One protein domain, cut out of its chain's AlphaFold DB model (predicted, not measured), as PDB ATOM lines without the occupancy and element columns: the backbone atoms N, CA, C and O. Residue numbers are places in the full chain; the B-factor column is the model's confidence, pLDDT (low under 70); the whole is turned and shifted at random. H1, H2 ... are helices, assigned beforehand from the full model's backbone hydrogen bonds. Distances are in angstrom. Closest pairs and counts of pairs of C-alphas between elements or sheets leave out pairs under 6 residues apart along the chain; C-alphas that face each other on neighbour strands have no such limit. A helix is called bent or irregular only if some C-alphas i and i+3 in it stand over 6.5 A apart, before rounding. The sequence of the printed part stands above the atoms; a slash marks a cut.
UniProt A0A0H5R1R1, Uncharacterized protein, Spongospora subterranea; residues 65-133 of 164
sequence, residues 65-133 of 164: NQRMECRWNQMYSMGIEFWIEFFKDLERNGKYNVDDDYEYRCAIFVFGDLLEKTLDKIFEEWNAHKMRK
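Overview. This is residues 65 to 133 of the 164 residues of an uncharacterized protein of Spongospora subterranea (UniProt A0A0H5R1R1). Two bent helices, H1 and H2, make a loose, open frame: the arms H1b and H2b run opposite ways along its two long sides, while the link between the helices and the arm H2a close one end. At the other end H1 turns at its bend, close to H2b, and residues 65 to 71 and the tail 127 to 133 stick out. The printed part has 69 residues with two named helices, H1 then H2, and no named strand; the class is all helix. It is loose, with a radius of gyration of the C-alphas of 14.9 A, and spans 48 by 24 by 19 A, only just elongated.

Along the chain. H1, residues 66 to 92, begins with C-alpha 66 at (-2.530, -26.110, 5.519). By its hydrogen bonds it was assigned as one helix, but it is bent: C-alphas 78 and 81 are 7.6 A apart. Its arms are H1a, residues 66 to 78, 18.8 A long, and H1b, residues 81 to 92, 16.2 A long. H2, residues 101 to 128, was likewise assigned as one helix by its hydrogen bonds and is bent, with C-alphas 110 and 113 7.4 A apart. Its arms are H2a, residues 101 to 110, 14.2 A, and H2b, residues 113 to 128, 22.5 A, ending with C-alpha 128 at (3.463, -4.584, 0.451).

Arrangement. H1a and H1b are near each other, about perpendicular at 75 degrees. H1a and H2b are close but not clearly touching, their closest C-alphas, of Met 78 and Ile 122, 6.3 A apart; they run opposite ways at a steep tilt of 63 degrees. H1b and H2b are also close but not clearly touching, with the C-alphas of Trp 83 and Leu 115 closest at 7.8 A, at a shallow tilt of 26 degrees, opposite ways. H2a and H2b stand at a steep tilt of 59 degrees. H2a is apart from H1a and H1b. In H1a, H1b, H2a and H2b every O i to N i+4 pair is within hydrogen-bond range.

Size, cuts and confidence. The C-alphas farthest apart, of Tyr 102 and Lys 133, are 48.5 A apart. The printed part has no cut, and the link from H1 to H2, 8 residues, is short. No printed residue is under 70 in pLDDT.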
ATOM      1  N   ASN A  65       0.445 -29.035   4.868       81.56
ATOM      2  CA  ASN A  65       0.469 -27.951   3.887       81.56
ATOM      3  C   ASN A  65      -0.617 -26.890   4.126       81.56
ATOM      4  O   ASN A  65      -0.709 -25.933   3.369       81.56
ATOM      5  N   GLN A  66      -1.404 -27.004   5.203       82.94
ATOM      6  CA  GLN A  66      -2.530 -26.110   5.519       82.94
ATOM      7  C   GLN A  66      -2.199 -24.621   5.379       82.94
ATOM      8  O   GLN A  66      -3.012 -23.856   4.884       82.94
ATOM      9  N   ARG A  67      -0.996 -24.192   5.782       82.06
ATOM     10  CA  ARG A  67      -0.588 -22.785   5.645       82.06
ATOM     11  C   ARG A  67      -0.463 -22.339   4.192       82.06
ATOM     12  O   ARG A  67      -0.823 -21.208   3.890       82.06
ATOM     13  N   MET A  68       0.061 -23.202   3.324       82.31
ATOM     14  CA  MET A  68       0.123 -22.926   1.892       82.31
ATOM     15  C   MET A  68      -1.276 -22.964   1.286       82.31
ATOM     16  O   MET A  68      -1.611 -22.041   0.562       82.31
ATOM     17  N   GLU A  69      -2.123 -23.927   1.652       85.75
ATOM     18  CA  GLU A  69      -3.519 -23.975   1.180       85.75
ATOM     19  C   GLU A  69      -4.316 -22.724   1.586       85.75
ATOM     20  O   GLU A  69      -4.957 -22.078   0.761       85.75
ATOM     21  N   CYS A  70      -4.215 -22.293   2.848       87.56
ATOM     22  CA  CYS A  70      -4.841 -21.050   3.306       87.56
ATOM     23  C   CYS A  70      -4.324 -19.818   2.550       87.56
ATOM     24  O   CYS A  70      -5.052 -18.836   2.409       87.56
ATOM     25  N   ARG A  71      -3.066 -19.847   2.102       83.31
ATOM     26  CA  ARG A  71      -2.469 -18.780   1.298       83.31
ATOM     27  C   ARG A  71      -2.981 -18.815  -0.139       83.31
ATOM     28  O   ARG A  71      -3.321 -17.758  -0.656       83.31
ATOM     29  N   TRP A  72      -3.087 -19.994  -0.749       85.50
ATOM     30  CA  TRP A  72      -3.716 -20.159  -2.060       85.50
ATOM     31  C   TRP A  72      -5.127 -19.568  -2.052       85.50
ATOM     32  O   TRP A  72      -5.430 -18.740  -2.902       85.50
ATOM     33  N   ASN A  73      -5.932 -19.861  -1.026       88.38
ATOM     34  CA  ASN A  73      -7.278 -19.289  -0.869       88.38
ATOM     35  C   ASN A  73      -7.299 -17.753  -0.819       88.38
ATOM     36  O   ASN A  73      -8.168 -17.132  -1.422       88.38
ATOM     37  N   GLN A  74      -6.342 -17.123  -0.133       87.69
ATOM     38  CA  GLN A  74      -6.237 -15.659  -0.133       87.69
ATOM     39  C   GLN A  74      -5.896 -15.137  -1.529       87.69
ATOM     40  O   GLN A  74      -6.528 -14.204  -2.011       87.69
ATOM     41  N   MET A  75      -4.955 -15.786  -2.210       86.56
ATOM     42  CA  MET A  75      -4.558 -15.406  -3.561       86.56
ATOM     43  C   MET A  75      -5.703 -15.539  -4.574       86.56
ATOM     44  O   MET A  75      -5.855 -14.673  -5.436       86.56
ATOM     45  N   TYR A  76      -6.549 -16.569  -4.435       89.12
ATOM     46  CA  TYR A  76      -7.777 -16.711  -5.223       89.12
ATOM     47  C   TYR A  76      -8.634 -15.445  -5.153       89.12
ATOM     48  O   TYR A  76      -8.962 -14.870  -6.192       89.12
ATOM     49  N   SER A  77      -8.880 -14.954  -3.938       89.44
ATOM     50  CA  SER A  77      -9.695 -13.757  -3.703       89.44
ATOM     51  C   SER A  77      -9.065 -12.440  -4.185       89.44
ATOM     52  O   SER A  77      -9.767 -11.442  -4.309       89.44
ATOM     53  N   MET A  78      -7.760 -12.415  -4.481       90.06
ATOM     54  CA  MET A  78      -7.044 -11.209  -4.932       90.06
ATOM     55  C   MET A  78      -7.097 -10.992  -6.455       90.06
ATOM     56  O   MET A  78      -6.591  -9.987  -6.947       90.06
ATOM     57  N   GLY A  79      -7.707 -11.906  -7.217       89.94
ATOM     58  CA  GLY A  79      -7.946 -11.703  -8.653       89.94
ATOM     59  C   GLY A  79      -7.943 -12.970  -9.503       89.94
ATOM     60  O   GLY A  79      -8.426 -12.942 -10.631       89.94
ATOM     61  N   ILE A  80      -7.451 -14.096  -8.982       93.31
ATOM     62  CA  ILE A  80      -7.436 -15.362  -9.735       93.31
ATOM     63  C   ILE A  80      -8.853 -15.928  -9.903       93.31
ATOM     64  O   ILE A  80      -9.153 -16.516 -10.938       93.31
ATOM     65  N   GLU A  81      -9.740 -15.724  -8.924       94.81
ATOM     66  CA  GLU A  81     -11.137 -16.176  -8.988       94.81
ATOM     67  C   GLU A  81     -11.866 -15.648 -10.233       94.81
ATOM     68  O   GLU A  81     -12.561 -16.410 -10.903       94.81
ATOM     69  N   PHE A  82     -11.629 -14.382 -10.600       95.38
ATOM     70  CA  PHE A  82     -12.191 -13.783 -11.812       95.38
ATOM     71  C   PHE A  82     -11.817 -14.580 -13.065       95.38
ATOM     72  O   PHE A  82     -12.689 -14.944 -13.848       95.38
ATOM     73  N   TRP A  83     -10.527 -14.876 -13.245       95.62
ATOM     74  CA  TRP A  83     -10.048 -15.593 -14.426       95.62
ATOM     75  C   TRP A  83     -10.594 -17.016 -14.498       95.62
ATOM     76  O   TRP A  83     -10.904 -17.507 -15.580       95.62
ATOM     77  N   ILE A  84     -10.753 -17.668 -13.349       94.31
ATOM     78  CA  ILE A  84     -11.307 -19.019 -13.287       94.31
ATOM     79  C   ILE A  84     -12.765 -19.038 -13.718       94.31
ATOM     80  O   ILE A  84     -13.126 -19.871 -14.547       94.31
ATOM     81  N   GLU A  85     -13.598 -18.143 -13.189       96.56
ATOM     82  CA  GLU A  85     -14.992 -18.087 -13.630       96.56
ATOM     83  C   GLU A  85     -15.112 -17.594 -15.074       96.56
ATOM     84  O   GLU A  85     -15.912 -18.147 -15.819       96.56
ATOM     85  N   PHE A  86     -14.250 -16.675 -15.520       96.75
ATOM     86  CA  PHE A  86     -14.193 -16.254 -16.921       96.75
ATOM     87  C   PHE A  86     -13.982 -17.440 -17.876       96.75
ATOM     88  O   PHE A  86     -14.761 -17.620 -18.812       96.75
ATOM     89  N   PHE A  87     -12.973 -18.286 -17.636       96.12
ATOM     90  CA  PHE A  87     -12.729 -19.449 -18.494       96.12
ATOM     91  C   PHE A  87     -13.808 -20.524 -18.346       96.12
ATOM     92  O   PHE A  87     -14.250 -21.060 -19.360       96.12
ATOM     93  N   LYS A  88     -14.307 -20.788 -17.130       96.25
ATOM     94  CA  LYS A  88     -15.435 -21.716 -16.932       96.25
ATOM     95  C   LYS A  88     -16.686 -21.266 -17.678       96.25
ATOM     96  O   LYS A  88     -17.407 -22.103 -18.211       96.25
ATOM     97  N   ASP A  89     -16.967 -19.967 -17.722       97.81
ATOM     98  CA  ASP A  89     -18.106 -19.435 -18.466       97.81
ATOM     99  C   ASP A  89     -17.911 -19.583 -19.975       97.81
ATOM    100  O   ASP A  89     -18.871 -19.892 -20.684       97.81
ATOM    101  N   LEU A  90     -16.686 -19.439 -20.486       96.69
ATOM    102  CA  LEU A  90     -16.396 -19.762 -21.885       96.69
ATOM    103  C   LEU A  90     -16.648 -21.247 -22.186       96.69
ATOM    104  O   LEU A  90     -17.277 -21.547 -23.202       96.69
ATOM    105  N   GLU A  91     -16.245 -22.160 -21.298       96.69
ATOM    106  CA  GLU A  91     -16.511 -23.600 -21.452       96.69
ATOM    107  C   GLU A  91     -18.009 -23.920 -21.405       96.69
ATOM    108  O   GLU A  91     -18.535 -24.583 -22.299       96.69
ATOM    109  N   ARG A  92     -18.733 -23.386 -20.411       97.19
ATOM    110  CA  ARG A  92     -20.190 -23.572 -20.266       97.19
ATOM    111  C   ARG A  92     -20.960 -23.110 -21.505       97.19
ATOM    112  O   ARG A  92     -21.978 -23.704 -21.847       97.19
ATOM    113  N   ASN A  93     -20.475 -22.067 -22.180       96.88
ATOM    114  CA  ASN A  93     -21.081 -21.519 -23.394       96.88
ATOM    115  C   ASN A  93     -20.576 -22.178 -24.695       96.88
ATOM    116  O   ASN A  93     -20.947 -21.731 -25.785       96.88
ATOM    117  N   GLY A  94     -19.721 -23.204 -24.605       95.12
ATOM    118  CA  GLY A  94     -19.136 -23.886 -25.763       95.12
ATOM    119  C   GLY A  94     -18.242 -22.981 -26.616       95.12
ATOM    120  O   GLY A  94     -18.216 -23.114 -27.838       95.12
ATOM    121  N   LYS A  95     -17.584 -21.994 -25.994       94.88
ATOM    122  CA  LYS A  95     -16.664 -21.036 -26.639       94.88
ATOM    123  C   LYS A  95     -15.194 -21.336 -26.381       94.88
ATOM    124  O   LYS A  95     -14.343 -20.651 -26.940       94.88
ATOM    125  N   TYR A  96     -14.927 -22.295 -25.508       96.12
ATOM    126  CA  TYR A  96     -13.598 -22.740 -25.147       96.12
ATOM    127  C   TYR A  96     -13.669 -24.206 -24.720       96.12
ATOM    128  O   TYR A  96     -14.618 -24.601 -24.041       96.12
ATOM    129  N   ASN A  97     -12.679 -24.995 -25.106       95.00
ATOM    130  CA  ASN A  97     -12.478 -26.357 -24.646       95.00
ATOM    131  C   ASN A  97     -11.042 -26.518 -24.139       95.00
ATOM    132  O   ASN A  97     -10.102 -26.539 -24.932       95.00
ATOM    133  N   VAL A  98     -10.866 -26.671 -22.822       91.00
ATOM    134  CA  VAL A  98      -9.537 -26.868 -22.217       91.00
ATOM    135  C   VAL A  98      -8.856 -28.168 -22.660       91.00
ATOM    136  O   VAL A  98      -7.628 -28.249 -22.635       91.00
ATOM    137  N   ASP A  99      -9.632 -29.173 -23.076       93.38
ATOM    138  CA  ASP A  99      -9.110 -30.457 -23.547       93.38
ATOM    139  C   ASP A  99      -8.662 -30.406 -25.023       93.38
ATOM    140  O   ASP A  99      -8.012 -31.340 -25.500       93.38
ATOM    141  N   ASP A 100      -8.974 -29.325 -25.751       96.00
ATOM    142  CA  ASP A 100      -8.459 -29.073 -27.099       96.00
ATOM    143  C   ASP A 100      -7.127 -28.302 -27.033       96.00
ATOM    144  O   ASP A 100      -7.062 -27.154 -26.595       96.00
ATOM    145  N   ASP A 101      -6.037 -28.929 -27.489       94.12
ATOM    146  CA  ASP A 101      -4.682 -28.356 -27.421       94.12
ATOM    147  C   ASP A 101      -4.534 -27.059 -28.238       94.12
ATOM    148  O   ASP A 101      -3.749 -26.184 -27.862       94.12
ATOM    149  N   TYR A 102      -5.285 -26.895 -29.332       95.56
ATOM    150  CA  TYR A 102      -5.223 -25.679 -30.137       95.56
ATOM    151  C   TYR A 102      -5.911 -24.519 -29.417       95.56
ATOM    152  O   TYR A 102      -5.313 -23.448 -29.274       95.56
ATOM    153  N   GLU A 103      -7.128 -24.731 -28.917       96.12
ATOM    154  CA  GLU A 103      -7.852 -23.718 -28.147       96.12
ATOM    155  C   GLU A 103      -7.116 -23.357 -26.853       96.12
ATOM    156  O   GLU A 103      -6.966 -22.174 -26.543       96.12
ATOM    157  N   TYR A 104      -6.571 -24.352 -26.148       93.75
ATOM    158  CA  TYR A 104      -5.746 -24.158 -24.959       93.75
ATOM    159  C   TYR A 104      -4.542 -23.245 -25.234       93.75
ATOM    160  O   TYR A 104      -4.325 -22.248 -24.539       93.75
ATOM    161  N   ARG A 105      -3.769 -23.531 -26.291       93.94
ATOM    162  CA  ARG A 105      -2.614 -22.703 -26.673       93.94
ATOM    163  C   ARG A 105      -3.026 -21.309 -27.126       93.94
ATOM    164  O   ARG A 105      -2.333 -20.346 -26.799       93.94
ATOM    165  N   CYS A 106      -4.145 -21.180 -27.838       95.00
ATOM    166  CA  CYS A 106      -4.695 -19.878 -28.209       95.00
ATOM    167  C   CYS A 106      -5.079 -19.064 -26.971       95.00
ATOM    168  O   CYS A 106      -4.754 -17.882 -26.899       95.00
ATOM    169  N   ALA A 107      -5.711 -19.686 -25.975       94.62
ATOM    170  CA  ALA A 107      -6.063 -19.025 -24.726       94.62
ATOM    171  C   ALA A 107      -4.814 -18.539 -23.975       94.62
ATOM    172  O   ALA A 107      -4.772 -17.386 -23.545       94.62
ATOM    173  N   ILE A 108      -3.766 -19.366 -23.888       93.75
ATOM    174  CA  ILE A 108      -2.473 -18.946 -23.327       93.75
ATOM    175  C   ILE A 108      -1.901 -17.759 -24.101       93.75
ATOM    176  O   ILE A 108      -1.458 -16.794 -23.491       93.75
ATOM    177  N   PHE A 109      -1.908 -17.810 -25.431       94.25
ATOM    178  CA  PHE A 109      -1.349 -16.742 -26.255       94.25
ATOM    179  C   PHE A 109      -2.110 -15.418 -26.098       94.25
ATOM    180  O   PHE A 109      -1.498 -14.363 -25.976       94.25
ATOM    181  N   VAL A 110      -3.444 -15.467 -26.079       95.50
ATOM    182  CA  VAL A 110      -4.300 -14.272 -26.020       95.50
ATOM    183  C   VAL A 110      -4.347 -13.672 -24.615       95.50
ATOM    184  O   VAL A 110      -4.290 -12.452 -24.461       95.50
ATOM    185  N   PHE A 111      -4.471 -14.511 -23.585       95.62
ATOM    186  CA  PHE A 111      -4.703 -14.061 -22.211       95.62
ATOM    187  C   PHE A 111      -3.463 -14.145 -21.319       95.62
ATOM    188  O   PHE A 111      -3.487 -13.591 -20.224       95.62
ATOM    189  N   GLY A 112      -2.382 -14.792 -21.763       94.88
ATOM    190  CA  GLY A 112      -1.170 -15.018 -20.969       94.88
ATOM    191  C   GLY A 112      -0.595 -13.734 -20.382       94.88
ATOM    192  O   GLY A 112      -0.398 -13.656 -19.173       94.88
ATOM    193  N   ASP A 113      -0.446 -12.687 -21.194       95.69
ATOM    194  CA  ASP A 113       0.060 -11.388 -20.729       95.69
ATOM    195  C   ASP A 113      -0.877 -10.709 -19.714       95.69
ATOM    196  O   ASP A 113      -0.430  -9.980 -18.828       95.69
ATOM    197  N   LEU A 114      -2.192 -10.918 -19.834       96.56
ATOM    198  CA  LEU A 114      -3.180 -10.365 -18.902       96.56
ATOM    199  C   LEU A 114      -3.186 -11.130 -17.573       96.56
ATOM    200  O   LEU A 114      -3.297 -10.520 -16.503       96.56
ATOM    201  N   LEU A 115      -3.031 -12.451 -17.638       95.56
ATOM    202  CA  LEU A 115      -2.845 -13.309 -16.475       95.56
ATOM    203  C   LEU A 115      -1.553 -12.937 -15.746       95.56
ATOM    204  O   LEU A 115      -1.601 -12.714 -14.540       95.56
ATOM    205  N   GLU A 116      -0.440 -12.773 -16.464       95.31
ATOM    206  CA  GLU A 116       0.846 -12.383 -15.876       95.31
ATOM    207  C   GLU A 116       0.745 -11.032 -15.160       95.31
ATOM    208  O   GLU A 116       1.082 -10.938 -13.986       95.31
ATOM    209  N   LYS A 117       0.138 -10.017 -15.791       95.62
ATOM    210  CA  LYS A 117      -0.118  -8.715 -15.142       95.62
ATOM    211  C   LYS A 117      -0.978  -8.828 -13.884       95.62
ATOM    212  O   LYS A 117      -0.794  -8.076 -12.929       95.62
ATOM    213  N   THR A 118      -1.946  -9.745 -13.881       95.81
ATOM    214  CA  THR A 118      -2.769 -10.007 -12.693       95.81
ATOM    215  C   THR A 118      -1.916 -10.617 -11.581       95.81
ATOM    216  O   THR A 118      -2.020 -10.197 -10.431       95.81
ATOM    217  N   LEU A 119      -1.049 -11.574 -11.918       94.56
ATOM    218  CA  LEU A 119      -0.118 -12.196 -10.978       94.56
ATOM    219  C   LEU A 119       0.899 -11.190 -10.423       94.56
ATOM    220  O   LEU A 119       1.139 -11.201  -9.216       94.56
ATOM    221  N   ASP A 120       1.429 -10.295 -11.257       94.31
ATOM    222  CA  ASP A 120       2.340  -9.221 -10.844       94.31
ATOM    223  C   ASP A 120       1.665  -8.284  -9.837       94.31
ATOM    224  O   ASP A 120       2.209  -8.012  -8.766       94.31
ATOM    225  N   LYS A 121       0.421  -7.870 -10.110       94.00
ATOM    226  CA  LYS A 121      -0.357  -7.045  -9.179       94.00
ATOM    227  C   LYS A 121      -0.573  -7.749  -7.835       94.00
ATOM    228  O   LYS A 121      -0.363  -7.155  -6.780       94.00
ATOM    229  N   ILE A 122      -0.971  -9.022  -7.865       93.50
ATOM    230  CA  ILE A 122      -1.148  -9.832  -6.652       93.50
ATOM    231  C   ILE A 122       0.171  -9.931  -5.878       93.50
ATOM    232  O   ILE A 122       0.180  -9.849  -4.647       93.50
ATOM    233  N   PHE A 123       1.288 -10.109  -6.583       91.12
ATOM    234  CA  PHE A 123       2.617 -10.174  -5.995       91.12
ATOM    235  C   PHE A 123       2.994  -8.868  -5.283       91.12
ATOM    236  O   PHE A 123       3.437  -8.922  -4.133       91.12
ATOM    237  N   GLU A 124       2.788  -7.718  -5.926       91.19
ATOM    238  CA  GLU A 124       3.061  -6.396  -5.353       91.19
ATOM    239  C   GLU A 124       2.193  -6.124  -4.120       91.19
ATOM    240  O   GLU A 124       2.712  -5.812  -3.044       91.19
ATOM    241  N   GLU A 125       0.876  -6.313  -4.240       91.31
ATOM    242  CA  GLU A 125      -0.067  -6.121  -3.135       91.31
ATOM    243  C   GLU A 125       0.278  -7.028  -1.953       91.31
ATOM    244  O   GLU A 125       0.284  -6.597  -0.795       91.31
ATOM    245  N   TRP A 126       0.633  -8.282  -2.233       87.81
ATOM    246  CA  TRP A 126       1.041  -9.204  -1.190       87.81
ATOM    247  C   TRP A 126       2.357  -8.790  -0.539       87.81
ATOM    248  O   TRP A 126       2.495  -8.866   0.675       87.81
ATOM    249  N   ASN A 127       3.375  -8.396  -1.280       88.38
ATOM    250  CA  ASN A 127       4.637  -8.102  -0.616       88.38
ATOM    251  C   ASN A 127       4.612  -6.761   0.146       88.38
ATOM    252  O   ASN A 127       5.367  -6.596   1.110       88.38
ATOM    253  N   ALA A 128       3.689  -5.863  -0.214       89.69
ATOM    254  CA  ALA A 128       3.463  -4.584   0.451       89.69
ATOM    255  C   ALA A 128       2.481  -4.643   1.641       89.69
ATOM    256  O   ALA A 128       2.500  -3.740   2.485       89.69
ATOM    257  N   HIS A 129       1.615  -5.664   1.751       88.81
ATOM    258  CA  HIS A 129       0.596  -5.685   2.811       88.81
ATOM    259  C   HIS A 129       1.213  -5.803   4.208       88.81
ATOM    260  O   HIS A 129       2.084  -6.633   4.463       88.81
ATOM    261  N   LYS A 130       0.702  -5.030   5.172       88.38
ATOM    262  CA  LYS A 130       1.113  -5.179   6.571       88.38
ATOM    263  C   LYS A 130       0.532  -6.448   7.170       88.38
ATOM    264  O   LYS A 130      -0.685  -6.600   7.283       88.38
ATOM    265  N   MET A 131       1.408  -7.340   7.614       87.62
ATOM    266  CA  MET A 131       0.979  -8.528   8.334       87.62
ATOM    267  C   MET A 131       0.537  -8.176   9.752       87.62
ATOM    268  O   MET A 131       1.063  -7.274  10.401       87.62
ATOM    269  N   ARG A 132      -0.406  -8.949  10.291       86.38
ATOM    270  CA  ARG A 132      -0.815  -8.801  11.687       86.38
ATOM    271  C   ARG A 132       0.340  -9.161  12.626       86.38
ATOM    272  O   ARG A 132       0.911 -10.252  12.537       86.38
ATOM    273  N   LYS A 133       0.618  -8.277  13.586       89.31
ATOM    274  CA  LYS A 133       1.573  -8.540  14.668       89.31
ATOM    275  C   LYS A 133       1.156  -9.773  15.476       89.31
ATOM    276  O   LYS A 133      -0.000  -9.912  15.875       89.31
TER     277      LYS A 133